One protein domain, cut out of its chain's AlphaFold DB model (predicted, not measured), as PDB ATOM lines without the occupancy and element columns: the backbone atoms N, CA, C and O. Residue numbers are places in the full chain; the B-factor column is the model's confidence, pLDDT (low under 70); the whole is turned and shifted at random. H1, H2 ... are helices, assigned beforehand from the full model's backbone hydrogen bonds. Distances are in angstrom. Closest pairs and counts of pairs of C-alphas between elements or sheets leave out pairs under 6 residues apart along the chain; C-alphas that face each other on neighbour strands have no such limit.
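This is residues 33 to 40, 59 to 64, 74 to 97 and 104 to 126 of the 265 residues of an uncharacterized protein of Dentipellis sp. KUC8613 (UniProt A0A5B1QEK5). One long helix, H2, runs through the middle of the printed part, and the shorter H3 packs on one side of it, crossing it steeply. On the other side of H2 lie the very short H1 and the unnamed stretch of residues 59 to 64; residues 106 to 112, of which 112 belongs to H3, stick out. The 61 printed residues, in four separate pieces, have three named helices in the order H1, H2, H3 and no named strand. The class is all helix, with 30 of the 61 residues, under half, in named elements. The whole is compact, with a radius of gyration of the C-alphas of 11.8 A, and spans 35 by 27 by 20 A.

H2, the longest helix, is residues 76 to 91, from C-alpha 76 at (-12.285, -3.775, -7.724) to C-alpha 91 at (-10.480, 18.661, -5.434), 22.6 A from first to last C-alpha. H3 is residues 112 to 120, 12.3 A long, and ends with C-alpha 120 at (-19.348, 11.945, -11.783). H1 is residues 36 to 40, 6.2 A long, and begins with C-alpha 36 at (-7.335, 7.772, 5.015).

H2 touches H3 with its residues 83 to 87 alone; the closest C-alphas, those of Ala 84 and Met 117, are 6.4 A apart. Their lines stand at a steep tilt of 58 degrees, and they run the same way, with centres 10.2 A apart. H2 and H1 only just touch, with 3 pairs of C-alphas within 8 A, and H2 does so with residues 85 to 89 alone. The closest C-alphas of this pair are those of Phe 39 and Tyr 89, 6.1 A apart, and the centres are 12.0 A apart. H1 and H3 are apart. In H1, H2 and H3 every O i to N i+4 pair is within hydrogen-bond range.

The two C-alphas farthest apart are those of Ser 64 and Gly 126, 35.4 A. Residues 41 to 58 are not printed, and C-alphas 40 and 59 are 9.3 A apart across that cut. Residues 65 to 73 are not printed, with 9.8 A between C-alphas 64 and 74. Residues 98 to 103 are not printed, with 13.7 A between C-alphas 97 and 104. The links H1 to H2 and H2 to H3 both run across a cut. The mean pLDDT of the printed part is 74.8; 19 residues are under 70, namely 93 to 97, 104 to 111, 113 to 114 and 123 to 126.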
ATOM      1  N   PRO A  33       0.871  12.507   0.059       75.94
ATOM      2  CA  PRO A  33       0.369  11.160  -0.134       75.94
ATOM      3  C   PRO A  33      -1.038  11.079   0.448       75.94
ATOM      4  O   PRO A  33      -1.285  11.540   1.571       75.94
ATOM      5  N   PHE A  34      -1.970  10.561  -0.354       81.44
ATOM      6  CA  PHE A  34      -3.329  10.314   0.095       81.44
ATOM      7  C   PHE A  34      -3.270   9.289   1.224       81.44
ATOM      8  O   PHE A  34      -2.834   8.159   1.015       81.44
ATOM      9  N   THR A  35      -3.728   9.682   2.409       86.62
ATOM     10  CA  THR A  35      -3.920   8.765   3.530       86.62
ATOM     11  C   THR A  35      -5.362   8.865   4.022       86.62
ATOM     12  O   THR A  35      -5.932   9.963   4.016       86.62
ATOM     13  N   PRO A  36      -5.972   7.756   4.481       86.19
ATOM     14  CA  PRO A  36      -7.335   7.772   5.015       86.19
ATOM     15  C   PRO A  36      -7.532   8.808   6.131       86.19
ATOM     16  O   PRO A  36      -8.553   9.487   6.166       86.19
ATOM     17  N   HIS A  37      -6.535   9.002   6.998       87.75
ATOM     18  CA  HIS A  37      -6.589  10.009   8.062       87.75
ATOM     19  C   HIS A  37      -6.681  11.439   7.522       87.75
ATOM     20  O   HIS A  37      -7.513  12.220   7.983       87.75
ATOM     21  N   LYS A  38      -5.874  11.778   6.508       84.94
ATOM     22  CA  LYS A  38      -5.938  13.089   5.852       84.94
ATOM     23  C   LYS A  38      -7.272  13.294   5.141       84.94
ATOM     24  O   LYS A  38      -7.846  14.377   5.231       84.94
ATOM     25  N   PHE A  39      -7.785  12.247   4.491       87.88
ATOM     26  CA  PHE A  39      -9.110  12.268   3.880       87.88
ATOM     27  C   PHE A  39     -10.197  12.605   4.903       87.88
ATOM     28  O   PHE A  39     -10.981  13.520   4.671       87.88
ATOM     29  N   VAL A  40     -10.219  11.908   6.042       89.12
ATOM     30  CA  VAL A  40     -11.213  12.142   7.100       89.12
ATOM     31  C   VAL A  40     -11.094  13.560   7.656       89.12
ATOM     32  O   VAL A  40     -12.110  14.229   7.804       89.12
ATOM     33  N   VAL A  59     -17.775   8.158   0.942       91.69
ATOM     34  CA  VAL A  59     -17.419   7.336   2.109       91.69
ATOM     35  C   VAL A  59     -16.197   6.480   1.779       91.69
ATOM     36  O   VAL A  59     -16.131   5.912   0.690       91.69
ATOM     37  N   LEU A  60     -15.251   6.346   2.714       90.50
ATOM     38  CA  LEU A  60     -14.123   5.422   2.558       90.50
ATOM     39  C   LEU A  60     -14.628   3.971   2.453       90.50
ATOM     40  O   LEU A  60     -15.493   3.572   3.240       90.50
ATOM     41  N   PRO A  61     -14.102   3.165   1.514       90.06
ATOM     42  CA  PRO A  61     -14.528   1.781   1.369       90.06
ATOM     43  C   PRO A  61     -14.182   0.972   2.620       90.06
ATOM     44  O   PRO A  61     -13.092   1.089   3.178       90.06
ATOM     45  N   ARG A  62     -15.109   0.105   3.030       87.12
ATOM     46  CA  ARG A  62     -14.874  -0.953   4.015       87.12
ATOM     47  C   ARG A  62     -14.971  -2.276   3.271       87.12
ATOM     48  O   ARG A  62     -16.074  -2.734   2.983       87.12
ATOM     49  N   CYS A  63     -13.833  -2.842   2.882       83.75
ATOM     50  CA  CYS A  63     -13.842  -4.132   2.205       83.75
ATOM     51  C   CYS A  63     -14.124  -5.227   3.239       83.75
ATOM     52  O   CYS A  63     -13.266  -5.536   4.056       83.75
ATOM     53  N   SER A  64     -15.330  -5.793   3.219       80.00
ATOM     54  CA  SER A  64     -15.664  -7.018   3.959       80.00
ATOM     55  C   SER A  64     -15.503  -8.276   3.102       80.00
ATOM     56  O   SER A  64     -15.841  -9.370   3.545       80.00
ATOM     57  N   MET A  74      -7.285  -4.578  -2.618       82.00
ATOM     58  CA  MET A  74      -8.714  -4.309  -2.412       82.00
ATOM     59  C   MET A  74      -9.522  -4.932  -3.559       82.00
ATOM     60  O   MET A  74      -9.045  -5.006  -4.686       82.00
ATOM     61  N   CYS A  75     -10.784  -5.311  -3.328       87.62
ATOM     62  CA  CYS A  75     -11.640  -5.714  -4.447       87.62
ATOM     63  C   CYS A  75     -11.874  -4.532  -5.408       87.62
ATOM     64  O   CYS A  75     -11.895  -3.377  -4.981       87.62
ATOM     65  N   ALA A  76     -12.135  -4.809  -6.690       83.56
ATOM     66  CA  ALA A  76     -12.285  -3.775  -7.724       83.56
ATOM     67  C   ALA A  76     -13.317  -2.680  -7.371       83.56
ATOM     68  O   ALA A  76     -13.142  -1.506  -7.699       83.56
ATOM     69  N   ALA A  77     -14.392  -3.037  -6.657       85.56
ATOM     70  CA  ALA A  77     -15.381  -2.070  -6.182       85.56
ATOM     71  C   ALA A  77     -14.803  -1.126  -5.110       85.56
ATOM     72  O   ALA A  77     -15.026   0.085  -5.159       85.56
ATOM     73  N   CYS A  78     -14.032  -1.666  -4.162       88.50
ATOM     74  CA  CYS A  78     -13.350  -0.878  -3.139       88.50
ATOM     75  C   CYS A  78     -12.228  -0.020  -3.735       88.50
ATOM     76  O   CYS A  78     -12.072   1.123  -3.316       88.50
ATOM     77  N   GLU A  79     -11.505  -0.510  -4.743       85.19
ATOM     78  CA  GLU A  79     -10.520   0.287  -5.481       85.19
ATOM     79  C   GLU A  79     -11.163   1.492  -6.171       85.19
ATOM     80  O   GLU A  79     -10.678   2.618  -6.043       85.19
ATOM     81  N   LEU A  80     -12.294   1.282  -6.849       84.56
ATOM     82  CA  LEU A  80     -13.024   2.361  -7.508       84.56
ATOM     83  C   LEU A  80     -13.552   3.381  -6.488       84.56
ATOM     84  O   LEU A  80     -13.432   4.590  -6.686       84.56
ATOM     85  N   GLN A  81     -14.087   2.919  -5.361       89.12
ATOM     86  CA  GLN A  81     -14.527   3.811  -4.289       89.12
ATOM     87  C   GLN A  81     -13.349   4.590  -3.681       89.12
ATOM     88  O   GLN A  81     -13.464   5.792  -3.438       89.12
ATOM     89  N   MET A  82     -12.194   3.943  -3.508       88.94
ATOM     90  CA  MET A  82     -10.971   4.604  -3.055       88.94
ATOM     91  C   MET A  82     -10.507   5.675  -4.047       88.94
ATOM     92  O   MET A  82     -10.076   6.756  -3.639       88.94
ATOM     93  N   LEU A  83     -10.626   5.409  -5.349       85.62
ATOM     94  CA  LEU A  83     -10.344   6.383  -6.397       85.62
ATOM     95  C   LEU A  83     -11.272   7.604  -6.294       85.62
ATOM     96  O   LEU A  83     -10.787   8.731  -6.372       85.62
ATOM     97  N   ALA A  84     -12.572   7.415  -6.038       86.31
ATOM     98  CA  ALA A  84     -13.492   8.533  -5.778       86.31
ATOM     99  C   ALA A  84     -13.036   9.375  -4.581       86.31
ATOM    100  O   ALA A  84     -12.995  10.601  -4.675       86.31
ATOM    101  N   CYS A  85     -12.658   8.733  -3.471       87.75
ATOM    102  CA  CYS A  85     -12.144   9.434  -2.294       87.75
ATOM    103  C   CYS A  85     -10.882  10.244  -2.610       87.75
ATOM    104  O   CYS A  85     -10.775  11.391  -2.174       87.75
ATOM    105  N   LYS A  86      -9.957   9.692  -3.404       84.44
ATOM    106  CA  LYS A  86      -8.738  10.388  -3.847       84.44
ATOM    107  C   LYS A  86      -9.048  11.616  -4.699       84.44
ATOM    108  O   LYS A  86      -8.552  12.699  -4.394       84.44
ATOM    109  N   VAL A  87      -9.889  11.464  -5.724       82.88
ATOM    110  CA  VAL A  87     -10.268  12.566  -6.624       82.88
ATOM    111  C   VAL A  87     -10.999  13.663  -5.850       82.88
ATOM    112  O   VAL A  87     -10.675  14.842  -5.995       82.88
ATOM    113  N   TRP A  88     -11.933  13.287  -4.971       86.00
ATOM    114  CA  TRP A  88     -12.621  14.252  -4.117       86.00
ATOM    115  C   TRP A  88     -11.641  14.990  -3.198       86.00
ATOM    116  O   TRP A  88     -11.687  16.211  -3.148       86.00
ATOM    117  N   TYR A  89     -10.723  14.282  -2.529       83.19
ATOM    118  CA  TYR A  89      -9.728  14.871  -1.620       83.19
ATOM    119  C   TYR A  89      -8.815  15.892  -2.296       83.19
ATOM    120  O   TYR A  89      -8.532  16.954  -1.740       83.19
ATOM    121  N   GLN A  90      -8.360  15.572  -3.506       77.56
ATOM    122  CA  GLN A  90      -7.533  16.475  -4.301       77.56
ATOM    123  C   GLN A  90      -8.321  17.710  -4.749       77.56
ATOM    124  O   GLN A  90      -7.764  18.802  -4.803       77.56
ATOM    125  N   GLY A  91      -9.614  17.555  -5.037       75.25
ATOM    126  CA  GLY A  91     -10.480  18.661  -5.434       75.25
ATOM    127  C   GLY A  91     -11.080  19.483  -4.284       75.25
ATOM    128  O   GLY A  91     -11.523  20.603  -4.529       75.25
ATOM    129  N   SER A  92     -11.112  18.977  -3.046       70.56
ATOM    130  CA  SER A  92     -11.858  19.583  -1.925       70.56
ATOM    131  C   SER A  92     -11.049  20.515  -1.010       70.56
ATOM    132  O   SER A  92     -11.521  20.907   0.058       70.56
ATOM    133  N   ASP A  93      -9.871  20.963  -1.444       61.78
ATOM    134  CA  ASP A  93      -8.984  21.856  -0.680       61.78
ATOM    135  C   ASP A  93      -8.452  21.236   0.632       61.78
ATOM    136  O   ASP A  93      -8.163  21.912   1.621       61.78
ATOM    137  N   GLY A  94      -8.307  19.906   0.613       57.88
ATOM    138  CA  GLY A  94      -7.507  19.108   1.545       57.88
ATOM    139  C   GLY A  94      -6.132  18.711   0.995       57.88
ATOM    140  O   GLY A  94      -5.295  18.235   1.755       57.88
ATOM    141  N   GLY A  95      -5.856  18.966  -0.287       57.22
ATOM    142  CA  GLY A  95      -4.530  19.323  -0.803       57.22
ATOM    143  C   GLY A  95      -4.512  20.840  -1.006       57.22
ATOM    144  O   GLY A  95      -5.183  21.340  -1.901       57.22
ATOM    145  N   ARG A  96      -3.855  21.584  -0.112       53.44
ATOM    146  CA  ARG A  96      -4.068  23.030   0.087       53.44
ATOM    147  C   ARG A  96      -3.457  23.895  -1.035       53.44
ATOM    148  O   ARG A  96      -2.358  24.399  -0.863       53.44
ATOM    149  N   ARG A  97      -4.228  24.096  -2.113       58.62
ATOM    150  CA  ARG A  97      -4.150  25.125  -3.188       58.62
ATOM    151  C   ARG A  97      -2.834  25.227  -4.004       58.62
ATOM    152  O   ARG A  97      -1.803  24.738  -3.584       58.62
ATOM    153  N   TYR A 104      -5.117  16.528 -14.047       54.50
ATOM    154  CA  TYR A 104      -5.338  15.595 -12.917       54.50
ATOM    155  C   TYR A 104      -4.527  14.301 -12.855       54.50
ATOM    156  O   TYR A 104      -4.595  13.535 -11.895       54.50
ATOM    157  N   ILE A 105      -3.819  14.017 -13.920       53.38
ATOM    158  CA  ILE A 105      -3.224  12.762 -14.262       53.38
ATOM    159  C   ILE A 105      -2.277  13.154 -15.383       53.38
ATOM    160  O   ILE A 105      -2.682  13.866 -16.308       53.38
ATOM    161  N   ARG A 106      -1.012  12.736 -15.329       52.91
ATOM    162  CA  ARG A 106      -0.128  12.972 -16.474       52.91
ATOM    163  C   ARG A 106      -0.861  12.508 -17.744       52.91
ATOM    164  O   ARG A 106      -1.578  11.508 -17.667       52.91
ATOM    165  N   PRO A 107      -0.729  13.178 -18.899       46.56
ATOM    166  CA  PRO A 107      -1.424  12.767 -20.120       46.56
ATOM    167  C   PRO A 107      -1.290  11.264 -20.455       46.56
ATOM    168  O   PRO A 107      -2.185  10.704 -21.077       46.56
ATOM    169  N   GLY A 108      -0.233  10.589 -19.973       52.94
ATOM    170  CA  GLY A 108      -0.037   9.134 -20.078       52.94
ATOM    171  C   GLY A 108      -0.616   8.255 -18.952       52.94
ATOM    172  O   GLY A 108      -0.674   7.043 -19.108       52.94
ATOM    173  N   GLU A 109      -1.063   8.820 -17.833       52.19
ATOM    174  CA  GLU A 109      -1.631   8.084 -16.690       52.19
ATOM    175  C   GLU A 109      -3.180   8.175 -16.665       52.19
ATOM    176  O   GLU A 109      -3.843   7.522 -15.851       52.19
ATOM    177  N   SER A 110      -3.779   9.010 -17.538       54.44
ATOM    178  CA  SER A 110      -5.210   9.353 -17.543       54.44
ATOM    179  C   SER A 110      -6.083   8.210 -18.046       54.44
ATOM    180  O   SER A 110      -6.502   8.157 -19.204       54.44
ATOM    181  N   ASN A 111      -6.381   7.269 -17.153       68.75
ATOM    182  CA  ASN A 111      -7.287   6.175 -17.463       68.75
ATOM    183  C   ASN A 111      -8.731   6.701 -17.650       68.75
ATOM    184  O   ASN A 111      -9.166   7.646 -16.985       68.75
ATOM    185  N   ALA A 112      -9.496   6.082 -18.554       70.38
ATOM    186  CA  ALA A 112     -10.922   6.349 -18.765       70.38
ATOM    187  C   ALA A 112     -11.724   6.331 -17.449       70.38
ATOM    188  O   ALA A 112     -12.609   7.165 -17.263       70.38
ATOM    189  N   ASN A 113     -11.347   5.462 -16.506       67.69
ATOM    190  CA  ASN A 113     -11.954   5.397 -15.175       67.69
ATOM    191  C   ASN A 113     -11.778   6.698 -14.384       67.69
ATOM    192  O   ASN A 113     -12.732   7.191 -13.787       67.69
ATOM    193  N   ASN A 114     -10.590   7.299 -14.419       67.56
ATOM    194  CA  ASN A 114     -10.328   8.535 -13.691       67.56
ATOM    195  C   ASN A 114     -11.116   9.705 -14.303       67.56
ATOM    196  O   ASN A 114     -11.678  10.518 -13.571       67.56
ATOM    197  N   ARG A 115     -11.230   9.752 -15.639       72.75
ATOM    198  CA  ARG A 115     -12.052  10.747 -16.353       72.75
ATOM    199  C   ARG A 115     -13.537  10.616 -16.019       72.75
ATOM    200  O   ARG A 115     -14.166  11.611 -15.669       72.75
ATOM    201  N   ALA A 116     -14.071   9.395 -16.046       73.56
ATOM    202  CA  ALA A 116     -15.455   9.125 -15.661       73.56
ATOM    203  C   ALA A 116     -15.732   9.496 -14.192       73.56
ATOM    204  O   ALA A 116     -16.809   9.995 -13.866       73.56
ATOM    205  N   MET A 117     -14.756   9.294 -13.303       75.94
ATOM    206  CA  MET A 117     -14.879   9.628 -11.883       75.94
ATOM    207  C   MET A 117     -14.805  11.126 -11.609       75.94
ATOM    208  O   MET A 117     -15.609  11.630 -10.834       75.94
ATOM    209  N   MET A 118     -13.902  11.857 -12.266       75.69
ATOM    210  CA  MET A 118     -13.889  13.322 -12.192       75.69
ATOM    211  C   MET A 118     -15.221  13.905 -12.650       75.69
ATOM    212  O   MET A 118     -15.761  14.788 -11.995       75.69
ATOM    213  N   GLU A 119     -15.780  13.364 -13.728       77.31
ATOM    214  CA  GLU A 119     -17.056  13.805 -14.267       77.31
ATOM    215  C   GLU A 119     -18.249  13.483 -13.357       77.31
ATOM    216  O   GLU A 119     -19.143  14.314 -13.202       77.31
ATOM    217  N   SER A 120     -18.275  12.310 -12.720       73.31
ATOM    218  CA  SER A 120     -19.348  11.945 -11.783       73.31
ATOM    219  C   SER A 120     -19.291  12.774 -10.499       73.31
ATOM    220  O   SER A 120     -20.322  13.218  -9.993       73.31
ATOM    221  N   LEU A 121     -18.076  13.069 -10.035       72.75
ATOM    222  CA  LEU A 121     -17.792  14.060  -9.005       72.75
ATOM    223  C   LEU A 121     -17.900  15.487  -9.540       72.75
ATOM    224  O   LEU A 121     -17.597  16.385  -8.773       72.75
ATOM    225  N   GLY A 122     -18.287  15.685 -10.807       71.31
ATOM    226  CA  GLY A 122     -18.490  16.928 -11.557       71.31
ATOM    227  C   GLY A 122     -17.344  17.942 -11.534       71.31
ATOM    228  O   GLY A 122     -17.579  19.151 -11.632       71.31
ATOM    229  N   PHE A 123     -16.118  17.475 -11.333       68.12
ATOM    230  CA  PHE A 123     -14.934  18.248 -11.668       68.12
ATOM    231  C   PHE A 123     -14.898  18.440 -13.192       68.12
ATOM    232  O   PHE A 123     -15.303  17.533 -13.930       68.12
ATOM    233  N   PRO A 124     -14.450  19.602 -13.692       64.81
ATOM    234  CA  PRO A 124     -14.316  19.819 -15.123       64.81
ATOM    235  C   PRO A 124     -13.265  18.850 -15.680       64.81
ATOM    236  O   PRO A 124     -12.063  19.069 -15.567       64.81
ATOM    237  N   ALA A 125     -13.724  17.745 -16.268       57.91
ATOM    238  CA  ALA A 125     -12.893  16.867 -17.078       57.91
ATOM    239  C   ALA A 125     -12.499  17.671 -18.321       57.91
ATOM    240  O   ALA A 125     -13.342  17.885 -19.188       57.91
ATOM    241  N   GLY A 126     -11.276  18.208 -18.322       51.31
ATOM    242  CA  GLY A 126     -10.791  19.235 -19.242       51.31
ATOM    243  C   GLY A 126     -11.435  19.231 -20.630       51.31
ATOM    244  O   GLY A 126     -11.162  18.361 -21.455       51.31
TER     245      GLY A 126